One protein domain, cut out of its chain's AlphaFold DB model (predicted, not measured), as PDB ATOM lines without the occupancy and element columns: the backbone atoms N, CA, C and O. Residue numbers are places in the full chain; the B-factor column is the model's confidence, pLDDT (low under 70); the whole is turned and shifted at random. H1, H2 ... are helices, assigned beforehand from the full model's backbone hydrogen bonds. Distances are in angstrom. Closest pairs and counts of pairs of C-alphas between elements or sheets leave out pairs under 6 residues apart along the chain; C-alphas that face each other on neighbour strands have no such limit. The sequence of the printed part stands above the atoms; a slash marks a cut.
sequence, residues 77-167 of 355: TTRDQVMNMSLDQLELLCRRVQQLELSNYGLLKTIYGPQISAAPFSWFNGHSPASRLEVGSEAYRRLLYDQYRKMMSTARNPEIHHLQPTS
ATOM      1  N   THR A  77     -22.921  -5.551 -29.386       72.69
ATOM      2  CA  THR A  77     -22.977  -4.117 -29.059       72.69
ATOM      3  C   THR A  77     -21.651  -3.420 -29.346       72.69
ATOM      4  O   THR A  77     -21.620  -2.233 -29.653       72.69
ATOM      5  N   THR A  78     -20.556  -4.174 -29.297       82.94
ATOM      6  CA  THR A  78     -19.199  -3.754 -29.644       82.94
ATOM      7  C   THR A  78     -19.053  -3.422 -31.125       82.94
ATOM      8  O   THR A  78     -18.451  -2.405 -31.473       82.94
ATOM      9  N   ARG A  79     -19.645  -4.229 -32.011       89.88
ATOM     10  CA  ARG A  79     -19.654  -3.955 -33.450       89.88
ATOM     11  C   ARG A  79     -20.401  -2.659 -33.742       89.88
ATOM     12  O   ARG A  79     -19.853  -1.784 -34.408       89.88
ATOM     13  N   ASP A  80     -21.613  -2.516 -33.211       89.81
ATOM     14  CA  ASP A  80     -22.445  -1.327 -33.436       89.81
ATOM     15  C   ASP A  80     -21.774  -0.051 -32.908       89.81
ATOM     16  O   ASP A  80     -21.855   1.001 -33.543       89.81
ATOM     17  N   GLN A  81     -21.048  -0.136 -31.791       90.31
ATOM     18  CA  GLN A  81     -20.233   0.975 -31.293       90.31
ATOM     19  C   GLN A  81     -19.157   1.386 -32.303       90.31
ATOM     20  O   GLN A  81     -19.074   2.564 -32.643       90.31
ATOM     21  N   VAL A  82     -18.378   0.440 -32.839       89.50
ATOM     22  CA  VAL A  82     -17.322   0.739 -33.829       89.50
ATOM     23  C   VAL A  82     -17.901   1.304 -35.129       89.50
ATOM     24  O   VAL A  82     -17.328   2.230 -35.720       89.50
ATOM     25  N   MET A  83     -19.072   0.824 -35.557       91.81
ATOM     26  CA  MET A  83     -19.757   1.374 -36.732       91.81
ATOM     27  C   MET A  83     -20.126   2.853 -36.554       91.81
ATOM     28  O   MET A  83     -20.094   3.600 -37.530       91.81
ATOM     29  N   ASN A  84     -20.392   3.285 -35.319       92.81
ATOM     30  CA  ASN A  84     -20.826   4.644 -34.990       92.81
ATOM     31  C   ASN A  84     -19.715   5.552 -34.418       92.81
ATOM     32  O   ASN A  84     -19.989   6.701 -34.079       92.81
ATOM     33  N   MET A  85     -18.465   5.079 -34.314       92.56
ATOM     34  CA  MET A  85     -17.337   5.887 -33.820       92.56
ATOM     35  C   MET A  85     -17.040   7.100 -34.716       92.56
ATOM     36  O   MET A  85     -17.181   7.031 -35.942       92.56
ATOM     37  N   SER A  86     -16.563   8.200 -34.135       95.56
ATOM     38  CA  SER A  86     -16.026   9.318 -34.924       95.56
ATOM     39  C   SER A  86     -14.745   8.913 -35.672       95.56
ATOM     40  O   SER A  86     -14.138   7.882 -35.378       95.56
ATOM     41  N   LEU A  87     -14.322   9.714 -36.656       93.62
ATOM     42  CA  LEU A  87     -13.091   9.443 -37.410       93.62
ATOM     43  C   LEU A  87     -11.851   9.456 -36.496       93.62
ATOM     44  O   LEU A  87     -11.032   8.546 -36.575       93.62
ATOM     45  N   ASP A  88     -11.779  10.397 -35.553       94.19
ATOM     46  CA  ASP A  88     -10.691  10.466 -34.565       94.19
ATOM     47  C   ASP A  88     -10.669   9.230 -33.647       94.19
ATOM     48  O   ASP A  88      -9.612   8.677 -33.339       94.19
ATOM     49  N   GLN A  89     -11.848   8.751 -33.228       92.06
ATOM     50  CA  GLN A  89     -11.974   7.529 -32.426       92.06
ATOM     51  C   GLN A  89     -11.545   6.288 -33.210       92.06
ATOM     52  O   GLN A  89     -10.904   5.400 -32.648       92.06
ATOM     53  N   LEU A  90     -11.867   6.227 -34.504       92.44
ATOM     54  CA  LEU A  90     -11.399   5.159 -35.379       92.44
ATOM     55  C   LEU A  90      -9.888   5.186 -35.568       92.44
ATOM     56  O   LEU A  90      -9.269   4.125 -35.577       92.44
ATOM     57  N   GLU A  91      -9.286   6.364 -35.716       91.81
ATOM     58  CA  GLU A  91      -7.834   6.480 -35.829       91.81
ATOM     59  C   GLU A  91      -7.152   6.002 -34.540       91.81
ATOM     60  O   GLU A  91      -6.192   5.227 -34.584       91.81
ATOM     61  N   LEU A  92      -7.694   6.385 -33.381       91.56
ATOM     62  CA  LEU A  92      -7.219   5.893 -32.091       91.56
ATOM     63  C   LEU A  92      -7.371   4.368 -31.970       91.56
ATOM     64  O   LEU A  92      -6.428   3.692 -31.549       91.56
ATOM     65  N   LEU A  93      -8.522   3.816 -32.369       90.25
ATOM     66  CA  LEU A  93      -8.750   2.371 -32.398       90.25
ATOM     67  C   LEU A  93      -7.757   1.675 -33.336       90.25
ATOM     68  O   LEU A  93      -7.195   0.650 -32.965       90.25
ATOM     69  N   CYS A  94      -7.476   2.252 -34.505       91.00
ATOM     70  CA  CYS A  94      -6.485   1.748 -35.453       91.00
ATOM     71  C   CYS A  94      -5.090   1.666 -34.823       91.00
ATOM     72  O   CYS A  94      -4.470   0.601 -34.834       91.00
ATOM     73  N   ARG A  95      -4.624   2.743 -34.176       90.75
ATOM     74  CA  ARG A  95      -3.347   2.740 -33.439       90.75
ATOM     75  C   ARG A  95      -3.340   1.687 -32.330       90.75
ATOM     76  O   ARG A  95      -2.330   1.018 -32.115       90.75
ATOM     77  N   ARG A  96      -4.466   1.501 -31.635       89.00
ATOM     78  CA  ARG A  96      -4.588   0.494 -30.574       89.00
ATOM     79  C   ARG A  96      -4.536  -0.933 -31.111       89.00
ATOM     80  O   ARG A  96      -3.875  -1.775 -30.509       89.00
ATOM     81  N   VAL A  97      -5.188  -1.195 -32.241       89.25
ATOM     82  CA  VAL A  97      -5.115  -2.481 -32.943       89.25
ATOM     83  C   VAL A  97      -3.680  -2.762 -33.371       89.25
ATOM     84  O   VAL A  97      -3.178  -3.834 -33.065       89.25
ATOM     85  N   GLN A  98      -2.973  -1.788 -33.949       88.56
ATOM     86  CA  GLN A  98      -1.561  -1.948 -34.322       88.56
ATOM     87  C   GLN A  98      -0.665  -2.270 -33.114       88.56
ATOM     88  O   GLN A  98       0.204  -3.137 -33.190       88.56
ATOM     89  N   GLN A  99      -0.886  -1.615 -31.970       88.88
ATOM     90  CA  GLN A  99      -0.168  -1.945 -30.732       88.88
ATOM     91  C   GLN A  99      -0.456  -3.378 -30.262       88.88
ATOM     92  O   GLN A  99       0.468  -4.092 -29.862       88.88
ATOM     93  N   LEU A 100      -1.725  -3.804 -30.309       89.00
ATOM     94  CA  LEU A 100      -2.126  -5.174 -29.976       89.00
ATOM     95  C   LEU A 100      -1.487  -6.190 -30.925       89.00
ATOM     96  O   LEU A 100      -1.033  -7.237 -30.471       89.00
ATOM     97  N   GLU A 101      -1.400  -5.875 -32.212       89.25
ATOM     98  CA  GLU A 101      -0.729  -6.712 -33.205       89.25
ATOM     99  C   GLU A 101       0.743  -6.903 -32.882       89.25
ATOM    100  O   GLU A 101       1.195  -8.041 -32.779       89.25
ATOM    101  N   LEU A 102       1.479  -5.819 -32.644       88.31
ATOM    102  CA  LEU A 102       2.893  -5.897 -32.275       88.31
ATOM    103  C   LEU A 102       3.104  -6.665 -30.963       88.31
ATOM    104  O   LEU A 102       4.020  -7.483 -30.867       88.31
ATOM    105  N   SER A 103       2.238  -6.450 -29.970       90.31
ATOM    106  CA  SER A 103       2.333  -7.136 -28.675       90.31
ATOM    107  C   SER A 103       2.064  -8.637 -28.815       90.31
ATOM    108  O   SER A 103       2.832  -9.458 -28.312       90.31
ATOM    109  N   ASN A 104       1.019  -9.008 -29.560       91.81
ATOM    110  CA  ASN A 104       0.703 -10.404 -29.842       91.81
ATOM    111  C   ASN A 104       1.781 -11.061 -30.706       91.81
ATOM    112  O   ASN A 104       2.138 -12.206 -30.448       91.81
ATOM    113  N   TYR A 105       2.352 -10.343 -31.677       91.38
ATOM    114  CA  TYR A 105       3.497 -10.833 -32.443       91.38
ATOM    115  C   TYR A 105       4.669 -11.166 -31.529       91.38
ATOM    116  O   TYR A 105       5.215 -12.261 -31.618       91.38
ATOM    117  N   GLY A 106       5.038 -10.240 -30.639       90.81
ATOM    118  CA  GLY A 106       6.126 -10.433 -29.684       90.81
ATOM    119  C   GLY A 106       5.893 -11.660 -28.807       90.81
ATOM    120  O   GLY A 106       6.757 -12.531 -28.739       90.81
ATOM    121  N   LEU A 107       4.696 -11.782 -28.222       92.25
ATOM    122  CA  LEU A 107       4.315 -12.937 -27.405       92.25
ATOM    123  C   LEU A 107       4.420 -14.251 -28.193       92.25
ATOM    124  O   LEU A 107       5.067 -15.201 -27.752       92.25
ATOM    125  N   LEU A 108       3.817 -14.300 -29.380       93.44
ATOM    126  CA  LEU A 108       3.811 -15.495 -30.217       93.44
ATOM    127  C   LEU A 108       5.215 -15.847 -30.731       93.44
ATOM    128  O   LEU A 108       5.570 -17.022 -30.775       93.44
ATOM    129  N   LYS A 109       6.043 -14.855 -31.063       93.50
ATOM    130  CA  LYS A 109       7.448 -15.048 -31.441       93.50
ATOM    131  C   LYS A 109       8.264 -15.615 -30.280       93.50
ATOM    132  O   LYS A 109       9.098 -16.486 -30.509       93.50
ATOM    133  N   THR A 110       8.011 -15.190 -29.044       92.56
ATOM    134  CA  THR A 110       8.668 -15.763 -27.858       92.56
ATOM    135  C   THR A 110       8.249 -17.220 -27.621       92.56
ATOM    136  O   THR A 110       9.089 -18.054 -27.280       92.56
ATOM    137  N   ILE A 111       6.971 -17.556 -27.833       94.00
ATOM    138  CA  ILE A 111       6.444 -18.912 -27.596       94.00
ATOM    139  C   ILE A 111       6.865 -19.888 -28.709       94.00
ATOM    140  O   ILE A 111       7.362 -20.984 -28.429       94.00
ATOM    141  N   TYR A 112       6.673 -19.495 -29.969       95.06
ATOM    142  CA  TYR A 112       6.793 -20.365 -31.146       95.06
ATOM    143  C   TYR A 112       8.041 -20.090 -31.996       95.06
ATOM    144  O   TYR A 112       8.264 -20.771 -33.002       95.06
ATOM    145  N   GLY A 113       8.859 -19.104 -31.627       93.62
ATOM    146  CA  GLY A 113      10.144 -18.845 -32.268       93.62
ATOM    147  C   GLY A 113      10.018 -18.619 -33.783       93.62
ATOM    148  O   GLY A 113       9.091 -17.946 -34.237       93.62
ATOM    149  N   PRO A 114      10.922 -19.196 -34.599       91.38
ATOM    150  CA  PRO A 114      10.901 -19.043 -36.055       91.38
ATOM    151  C   PRO A 114       9.665 -19.636 -36.744       91.38
ATOM    152  O   PRO A 114       9.380 -19.268 -37.884       91.38
ATOM    153  N   GLN A 115       8.920 -20.539 -36.085       89.50
ATOM    154  CA  GLN A 115       7.727 -21.159 -36.680       89.50
ATOM    155  C   GLN A 115       6.643 -20.116 -36.979       89.50
ATOM    156  O   GLN A 115       5.871 -20.281 -37.923       89.50
ATOM    157  N   ILE A 116       6.621 -19.014 -36.218       89.94
ATOM    158  CA  ILE A 116       5.650 -17.937 -36.409       89.94
ATOM    159  C   ILE A 116       5.854 -17.197 -37.737       89.94
ATOM    160  O   ILE A 116       4.879 -16.789 -38.360       89.94
ATOM    161  N   SER A 117       7.104 -17.074 -38.200       84.25
ATOM    162  CA  SER A 117       7.445 -16.370 -39.441       84.25
ATOM    163  C   SER A 117       7.040 -17.152 -40.692       84.25
ATOM    164  O   SER A 117       6.831 -16.562 -41.747       84.25
ATOM    165  N   ALA A 118       6.951 -18.481 -40.585       78.88
ATOM    166  CA  ALA A 118       6.527 -19.358 -41.676       78.88
ATOM    167  C   ALA A 118       5.002 -19.542 -41.729       78.88
ATOM    168  O   ALA A 118       4.460 -19.971 -42.749       78.88
ATOM    169  N   ALA A 119       4.303 -19.243 -40.633       75.81
ATOM    170  CA  ALA A 119       2.865 -19.401 -40.565       75.81
ATOM    171  C   ALA A 119       2.156 -18.290 -41.365       75.81
ATOM    172  O   ALA A 119       2.540 -17.121 -41.287       75.81
ATOM    173  N   PRO A 120       1.090 -18.618 -42.119       65.94
ATOM    174  CA  PRO A 120       0.362 -17.671 -42.959       65.94
ATOM    175  C   PRO A 120      -0.576 -16.795 -42.120       65.94
ATOM    176  O   PRO A 120      -1.785 -16.718 -42.350       65.94
ATOM    177  N   PHE A 121      -0.035 -16.109 -41.121       72.94
ATOM    178  CA  PHE A 121      -0.752 -15.058 -40.427       72.94
ATOM    179  C   PHE A 121      -0.746 -13.827 -41.326       72.94
ATOM    180  O   PHE A 121       0.096 -12.942 -41.217       72.94
ATOM    181  N   SER A 122      -1.708 -13.788 -42.247       64.06
ATOM    182  CA  SER A 122      -1.887 -12.713 -43.232       64.06
ATOM    183  C   SER A 122      -1.947 -11.302 -42.632       64.06
ATOM    184  O   SER A 122      -1.713 -10.331 -43.340       64.06
ATOM    185  N   TRP A 123      -2.227 -11.192 -41.334       70.81
ATOM    186  CA  TRP A 123      -2.277  -9.944 -40.580       70.81
ATOM    187  C   TRP A 123      -0.910  -9.509 -40.013       70.81
ATOM    188  O   TRP A 123      -0.744  -8.332 -39.729       70.81
ATOM    189  N   PHE A 124       0.100 -10.389 -39.934       69.00
ATOM    190  CA  PHE A 124       1.461 -10.009 -39.514       69.00
ATOM    191  C   PHE A 124       2.336  -9.457 -40.641       69.00
ATOM    192  O   PHE A 124       3.257  -8.691 -40.378       69.00
ATOM    193  N   ASN A 125       2.051  -9.796 -41.899       69.25
ATOM    194  CA  ASN A 125       2.933  -9.486 -43.032       69.25
ATOM    195  C   ASN A 125       2.896  -8.016 -43.495       69.25
ATOM    196  O   ASN A 125       3.122  -7.736 -44.670       69.25
ATOM    197  N   GLY A 126       2.572  -7.065 -42.612       62.97
ATOM    198  CA  GLY A 126       2.614  -5.618 -42.880       62.97
ATOM    199  C   GLY A 126       1.601  -5.107 -43.911       62.97
ATOM    200  O   GLY A 126       1.383  -3.904 -44.036       62.97
ATOM    201  N   HIS A 127       0.921  -5.997 -44.627       67.94
ATOM    202  CA  HIS A 127      -0.154  -5.668 -45.547       67.94
ATOM    203  C   HIS A 127      -1.480  -5.711 -44.808       67.94
ATOM    204  O   HIS A 127      -2.314  -6.574 -45.079       67.94
ATOM    205  N   SER A 128      -1.679  -4.778 -43.873       73.50
ATOM    206  CA  SER A 128      -3.007  -4.598 -43.297       73.50
ATOM    207  C   SER A 128      -3.968  -4.289 -44.450       73.50
ATOM    208  O   SER A 128      -3.784  -3.272 -45.132       73.50
ATOM    209  N   PRO A 129      -4.981  -5.135 -44.711       74.50
ATOM    210  CA  PRO A 129      -5.948  -4.888 -45.778       74.50
ATOM    211  C   PRO A 129      -6.676  -3.546 -45.592       74.50
ATOM    212  O   PRO A 129      -7.179  -2.980 -46.560       74.50
ATOM    213  N   ALA A 130      -6.646  -2.994 -44.374       77.19
ATOM    214  CA  ALA A 130      -7.210  -1.697 -44.034       77.19
ATOM    215  C   ALA A 130      -6.495  -0.531 -44.729       77.19
ATOM    216  O   ALA A 130      -7.130   0.479 -45.004       77.19
ATOM    217  N   SER A 131      -5.215  -0.682 -45.088       82.81
ATOM    218  CA  SER A 131      -4.448   0.349 -45.809       82.81
ATOM    219  C   SER A 131      -4.974   0.639 -47.221       82.81
ATOM    220  O   SER A 131      -4.671   1.688 -47.780       82.81
ATOM    221  N   ARG A 132      -5.759  -0.279 -47.807       87.75
ATOM    222  CA  ARG A 132      -6.339  -0.129 -49.152       87.75
ATOM    223  C   ARG A 132      -7.750   0.455 -49.146       87.75
ATOM    224  O   ARG A 132      -8.287   0.730 -50.214       87.75
ATOM    225  N   LEU A 133      -8.366   0.572 -47.974       91.62
ATOM    226  CA  LEU A 133      -9.728   1.067 -47.828       91.62
ATOM    227  C   LEU A 133      -9.701   2.533 -47.408       91.62
ATOM    228  O   LEU A 133      -8.830   2.960 -46.654       91.62
ATOM    229  N   GLU A 134     -10.681   3.298 -47.880       93.44
ATOM    230  CA  GLU A 134     -10.859   4.684 -47.460       93.44
ATOM    231  C   GLU A 134     -11.139   4.737 -45.952       93.44
ATOM    232  O   GLU A 134     -12.033   4.046 -45.443       93.44
ATOM    233  N   VAL A 135     -10.352   5.541 -45.233       91.75
ATOM    234  CA  VAL A 135     -10.478   5.709 -43.782       91.75
ATOM    235  C   VAL A 135     -11.870   6.251 -43.463       91.75
ATOM    236  O   VAL A 135     -12.317   7.237 -44.037       91.75
ATOM    237  N   GLY A 136     -12.571   5.589 -42.543       89.31
ATOM    238  CA  GLY A 136     -13.934   5.955 -42.150       89.31
ATOM    239  C   GLY A 136     -15.043   5.271 -42.953       89.31
ATOM    240  O   GLY A 136     -16.189   5.274 -42.489       89.31
ATOM    241  N   SER A 137     -14.715   4.618 -44.076       95.62
ATOM    242  CA  SER A 137     -15.678   3.806 -44.827       95.62
ATOM    243  C   SER A 137     -16.244   2.663 -43.979       95.62
ATOM    244  O   SER A 137     -15.595   2.136 -43.070       95.62
ATOM    245  N   GLU A 138     -17.467   2.235 -44.293       94.94
ATOM    246  CA  GLU A 138     -18.115   1.126 -43.587       94.94
ATOM    247  C   GLU A 138     -17.291  -0.171 -43.677       94.94
ATOM    248  O   GLU A 138     -17.158  -0.910 -42.700       94.94
ATOM    249  N   ALA A 139     -16.682  -0.418 -44.841       94.62
ATOM    250  CA  ALA A 139     -15.790  -1.549 -45.063       94.62
ATOM    251  C   ALA A 139     -14.542  -1.476 -44.169       94.62
ATOM    252  O   ALA A 139     -14.172  -2.482 -43.564       94.62
ATOM    253  N   TYR A 140     -13.934  -0.291 -44.037       93.88
ATOM    254  CA  TYR A 140     -12.792  -0.069 -43.148       93.88
ATOM    255  C   TYR A 140     -13.158  -0.341 -41.684       93.88
ATOM    256  O   TYR A 140     -12.438  -1.061 -40.995       93.88
ATOM    257  N   ARG A 141     -14.311   0.160 -41.221       94.44
ATOM    258  CA  ARG A 141     -14.808  -0.053 -39.847       94.44
ATOM    259  C   ARG A 141     -15.026  -1.528 -39.528       94.44
ATOM    260  O   ARG A 141     -14.577  -1.999 -38.486       94.44
ATOM    261  N   ARG A 142     -15.682  -2.261 -40.436       93.31
ATOM    262  CA  ARG A 142     -15.918  -3.708 -40.292       93.31
ATOM    263  C   ARG A 142     -14.601  -4.476 -40.238       93.31
ATOM    264  O   ARG A 142     -14.404  -5.274 -39.331       93.31
ATOM    265  N   LEU A 143     -13.682  -4.176 -41.154       92.81
ATOM    266  CA  LEU A 143     -12.377  -4.823 -41.196       92.81
ATOM    267  C   LEU A 143     -11.562  -4.559 -39.923       92.81
ATOM    268  O   LEU A 143     -10.971  -5.486 -39.375       92.81
ATOM    269  N   LEU A 144     -11.562  -3.316 -39.435       90.75
ATOM    270  CA  LEU A 144     -10.867  -2.937 -38.208       90.75
ATOM    271  C   LEU A 144     -11.465  -3.640 -36.982       90.75
ATOM    272  O   LEU A 144     -10.719  -4.116 -36.125       90.75
ATOM    273  N   TYR A 145     -12.795  -3.753 -36.914       92.62
ATOM    274  CA  TYR A 145     -13.481  -4.508 -35.867       92.62
ATOM    275  C   TYR A 145     -13.123  -5.999 -35.901       92.62
ATOM    276  O   TYR A 145     -12.761  -6.568 -34.871       92.62
ATOM    277  N   ASP A 146     -13.162  -6.623 -37.078       91.38
ATOM    278  CA  ASP A 146     -12.827  -8.040 -37.241       91.38
ATOM    279  C   ASP A 146     -11.361  -8.312 -36.864       91.38
ATOM    280  O   ASP A 146     -11.053  -9.300 -36.190       91.38
ATOM    281  N   GLN A 147     -10.457  -7.404 -37.242       90.75
ATOM    282  CA  GLN A 147      -9.039  -7.454 -36.885       90.75
ATOM    283  C   GLN A 147      -8.837  -7.311 -35.372       90.75
ATOM    284  O   GLN A 147      -8.148  -8.135 -34.769       90.75
ATOM    285  N   TYR A 148      -9.500  -6.338 -34.738       91.38
ATOM    286  CA  TYR A 148      -9.499  -6.168 -33.284       91.38
ATOM    287  C   TYR A 148     -10.029  -7.413 -32.563       91.38
ATOM    288  O   TYR A 148      -9.367  -7.936 -31.666       91.38
ATOM    289  N   ARG A 149     -11.183  -7.948 -32.979       91.88
ATOM    290  CA  ARG A 149     -11.800  -9.137 -32.372       91.88
ATOM    291  C   ARG A 149     -10.892 -10.356 -32.493       91.88
ATOM    292  O   ARG A 149     -10.672 -11.063 -31.507       91.88
ATOM    293  N   LYS A 150     -10.319 -10.586 -33.678       90.38
ATOM    294  CA  LYS A 150      -9.332 -11.652 -33.896       90.38
ATOM    295  C   LYS A 150      -8.114 -11.469 -32.995       90.38
ATOM    296  O   LYS A 150      -7.587 -12.452 -32.463       90.38
ATOM    297  N   MET A 151      -7.701 -10.223 -32.785       89.75
ATOM    298  CA  MET A 151      -6.559  -9.919 -31.945       89.75
ATOM    299  C   MET A 151      -6.802 -10.161 -30.469       89.75
ATOM    300  O   MET A 151      -5.987 -10.802 -29.808       89.75
ATOM    301  N   MET A 152      -7.956  -9.737 -29.974       89.12
ATOM    302  CA  MET A 152      -8.390 -10.019 -28.610       89.12
ATOM    303  C   MET A 152      -8.588 -11.517 -28.379       89.12
ATOM    304  O   MET A 152      -8.216 -12.027 -27.326       89.12
ATOM    305  N   SER A 153      -9.113 -12.247 -29.368       90.25
ATOM    306  CA  SER A 153      -9.240 -13.705 -29.283       90.25
ATOM    307  C   SER A 153      -7.876 -14.387 -29.182       90.25
ATOM    308  O   SER A 153      -7.707 -15.275 -28.353       90.25
ATOM    309  N   THR A 154      -6.904 -13.960 -29.994       89.81
ATOM    310  CA  THR A 154      -5.529 -14.486 -29.945       89.81
ATOM    311  C   THR A 154      -4.841 -14.122 -28.631       89.81
ATOM    312  O   THR A 154      -4.149 -14.950 -28.054       89.81
ATOM    313  N   ALA A 155      -5.059 -12.907 -28.123       89.06
ATOM    314  CA  ALA A 155      -4.525 -12.495 -26.832       89.06
ATOM    315  C   ALA A 155      -5.107 -13.357 -25.703       89.06
ATOM    316  O   ALA A 155      -4.371 -13.850 -24.868       89.06
ATOM    317  N   ARG A 156      -6.417 -13.621 -25.696       89.94
ATOM    318  CA  ARG A 156      -7.049 -14.464 -24.666       89.94
ATOM    319  C   ARG A 156      -6.664 -15.934 -24.759       89.94
ATOM    320  O   ARG A 156      -6.651 -16.622 -23.742       89.94
ATOM    321  N   ASN A 157      -6.381 -16.415 -25.963       92.81
ATOM    322  CA  ASN A 157      -5.922 -17.772 -26.182       92.81
ATOM    323  C   ASN A 157      -4.750 -17.791 -27.177       92.81
ATOM    324  O   ASN A 157      -4.968 -17.953 -28.379       92.81
ATOM    325  N   PRO A 158      -3.508 -17.631 -26.688       90.31
ATOM    326  CA  PRO A 158      -2.321 -17.658 -27.540       90.31
ATOM    327  C   PRO A 158      -1.946 -19.076 -28.003       90.31
ATOM    328  O   PRO A 158      -0.957 -19.237 -28.726       90.31
ATOM    329  N   GLU A 159      -2.693 -20.114 -27.604       91.75
ATOM    330  CA  GLU A 159      -2.487 -21.473 -28.103       91.75
ATOM    331  C   GLU A 159      -2.937 -21.594 -29.558       91.75
ATOM    332  O   GLU A 159      -4.105 -21.418 -29.907       91.75
ATOM    333  N   ILE A 160      -1.992 -21.941 -30.426       90.38
ATOM    334  CA  ILE A 160      -2.253 -22.192 -31.836       90.38
ATOM    335  C   ILE A 160      -2.261 -23.708 -32.018       90.38
ATOM    336  O   ILE A 160      -1.220 -24.344 -31.924       90.38
ATOM    337  N   HIS A 161      -3.430 -24.291 -32.310       87.12
ATOM    338  CA  HIS A 161      -3.676 -25.749 -32.304       87.12
ATOM    339  C   HIS A 161      -2.719 -26.625 -33.142       87.12
ATOM    340  O   HIS A 161      -2.721 -27.843 -32.989       87.12
ATOM    341  N   HIS A 162      -1.915 -26.041 -34.028       89.31
ATOM    342  CA  HIS A 162      -0.969 -26.744 -34.901       89.31
ATOM    343  C   HIS A 162       0.499 -26.372 -34.651       89.31
ATOM    344  O   HIS A 162       1.374 -26.904 -35.331       89.31
ATOM    345  N   LEU A 163       0.780 -25.476 -33.704       91.81
ATOM    346  CA  LEU A 163       2.139 -25.083 -33.351       91.81
ATOM    347  C   LEU A 163       2.451 -25.558 -31.937       91.81
ATOM    348  O   LEU A 163       1.666 -25.380 -31.010       91.81
ATOM    349  N   GLN A 164       3.621 -26.166 -31.779       94.00
ATOM    350  CA  GLN A 164       4.165 -26.505 -30.469       94.00
ATOM    351  C   GLN A 164       5.181 -25.431 -30.070       94.00
ATOM    352  O   GLN A 164       5.927 -24.967 -30.942       94.00
ATOM    353  N   PRO A 165       5.248 -25.034 -28.786       95.19
ATOM    354  CA  PRO A 165       6.273 -24.111 -28.319       95.19
ATOM    355  C   PRO A 165       7.669 -24.602 -28.720       95.19
ATOM    356  O   PRO A 165       8.024 -25.756 -28.479       95.19
ATOM    357  N   THR A 166       8.474 -23.735 -29.339       93.31
ATOM    358  CA  THR A 166       9.807 -24.115 -29.849       93.31
ATOM    359  C   THR A 166      10.810 -24.428 -28.751       93.31
ATOM    360  O   THR A 166      11.808 -25.098 -28.998       93.31
ATOM    361  N   SER A 167      10.587 -23.890 -27.556       94.69
ATOM    362  CA  SER A 167      11.512 -23.986 -26.437       94.69
ATOM    363  C   SER A 167      10.752 -24.228 -25.129       94.69
ATOM    364  O   SER A 167       9.597 -23.806 -24.991       94.69
TER     365      SER A 167
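AT A GLANCE: This is residues 77 to 167 of the 355 residues of an uncharacterized protein of Cyphellophora europaea CBS 101466 (UniProt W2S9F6). Two long helices, H2 and H5, lie side by side at a slant and run the same way, with the return stretch between them, bearing the short H3 and H4, going back from the end of H2 to the beginning of H5. The short H1 packs on the first part of H5 at one end of the elongated body, and residues 157 to 167 trail on past the end of H5 with no named element. The printed part has 91 residues, with five named helices in the order H1, H2, H3, H4, H5 and no named strand, and its class is all helix. It is only just compact, close to loose, with a radius of gyration of the C-alphas of 14.3 A, and spans 44 by 26 by 18 A.

IN THESE COORDINATES: Find C-alpha 77 at (-22.977, -4.117, -29.059), where H1, residues 77 to 84, begins. Next look for H2, residues 87 to 112, the longest helix, which runs 36.4 A from C-alpha 87 at (-13.091, 9.443, -37.410) to C-alpha 112. H3 is residues 115 to 118, 5.4 A long, and H4 is residues 129 to 132, 5.8 A long. H5, residues 138 to 156, runs 26.9 A and ends with C-alpha 156 at (-7.049, -14.464, -24.666).

HOW THE PARTS SIT: Start from H5, the hub, which touches three other helices. It touches H2, the closest C-alphas being those of Val 97 and Tyr 148, 5.7 A apart. These two run the same way at a shallow tilt of 34 degrees, only just short of steep. With residues 138 to 145 alone H5 touches H1, where the C-alphas of Met 83 and Arg 141 come closest at 6.0 A. H1 and H5 run opposite ways at a tilt of 35.0 degrees, only just steep. With residues 140 to 144 alone H5 touches H4, the closest C-alphas being those of Ala 130 and Tyr 140, 5.9 A apart. H3 touches no helix, but is close to H2 without clearly touching, the C-alphas of Lys 109 and Ile 116 being closest at 6.0 A. H2 and H4 are apart. In H1, H2 and H5 every O i to N i+4 pair is within hydrogen-bond range; H3 and H4 are too short for such a pair.

THE WHOLE: The C-alphas farthest apart, those of Ser 86 and Ser 167, stand 44.0 A from each other. The printed part has no cut. The link from H3 to H4, residues 119 to 128, is short, and the other links are tight. The mean pLDDT of the printed part is 88.1; look for the values under 70 at residues 120, 122 and 124 to 127.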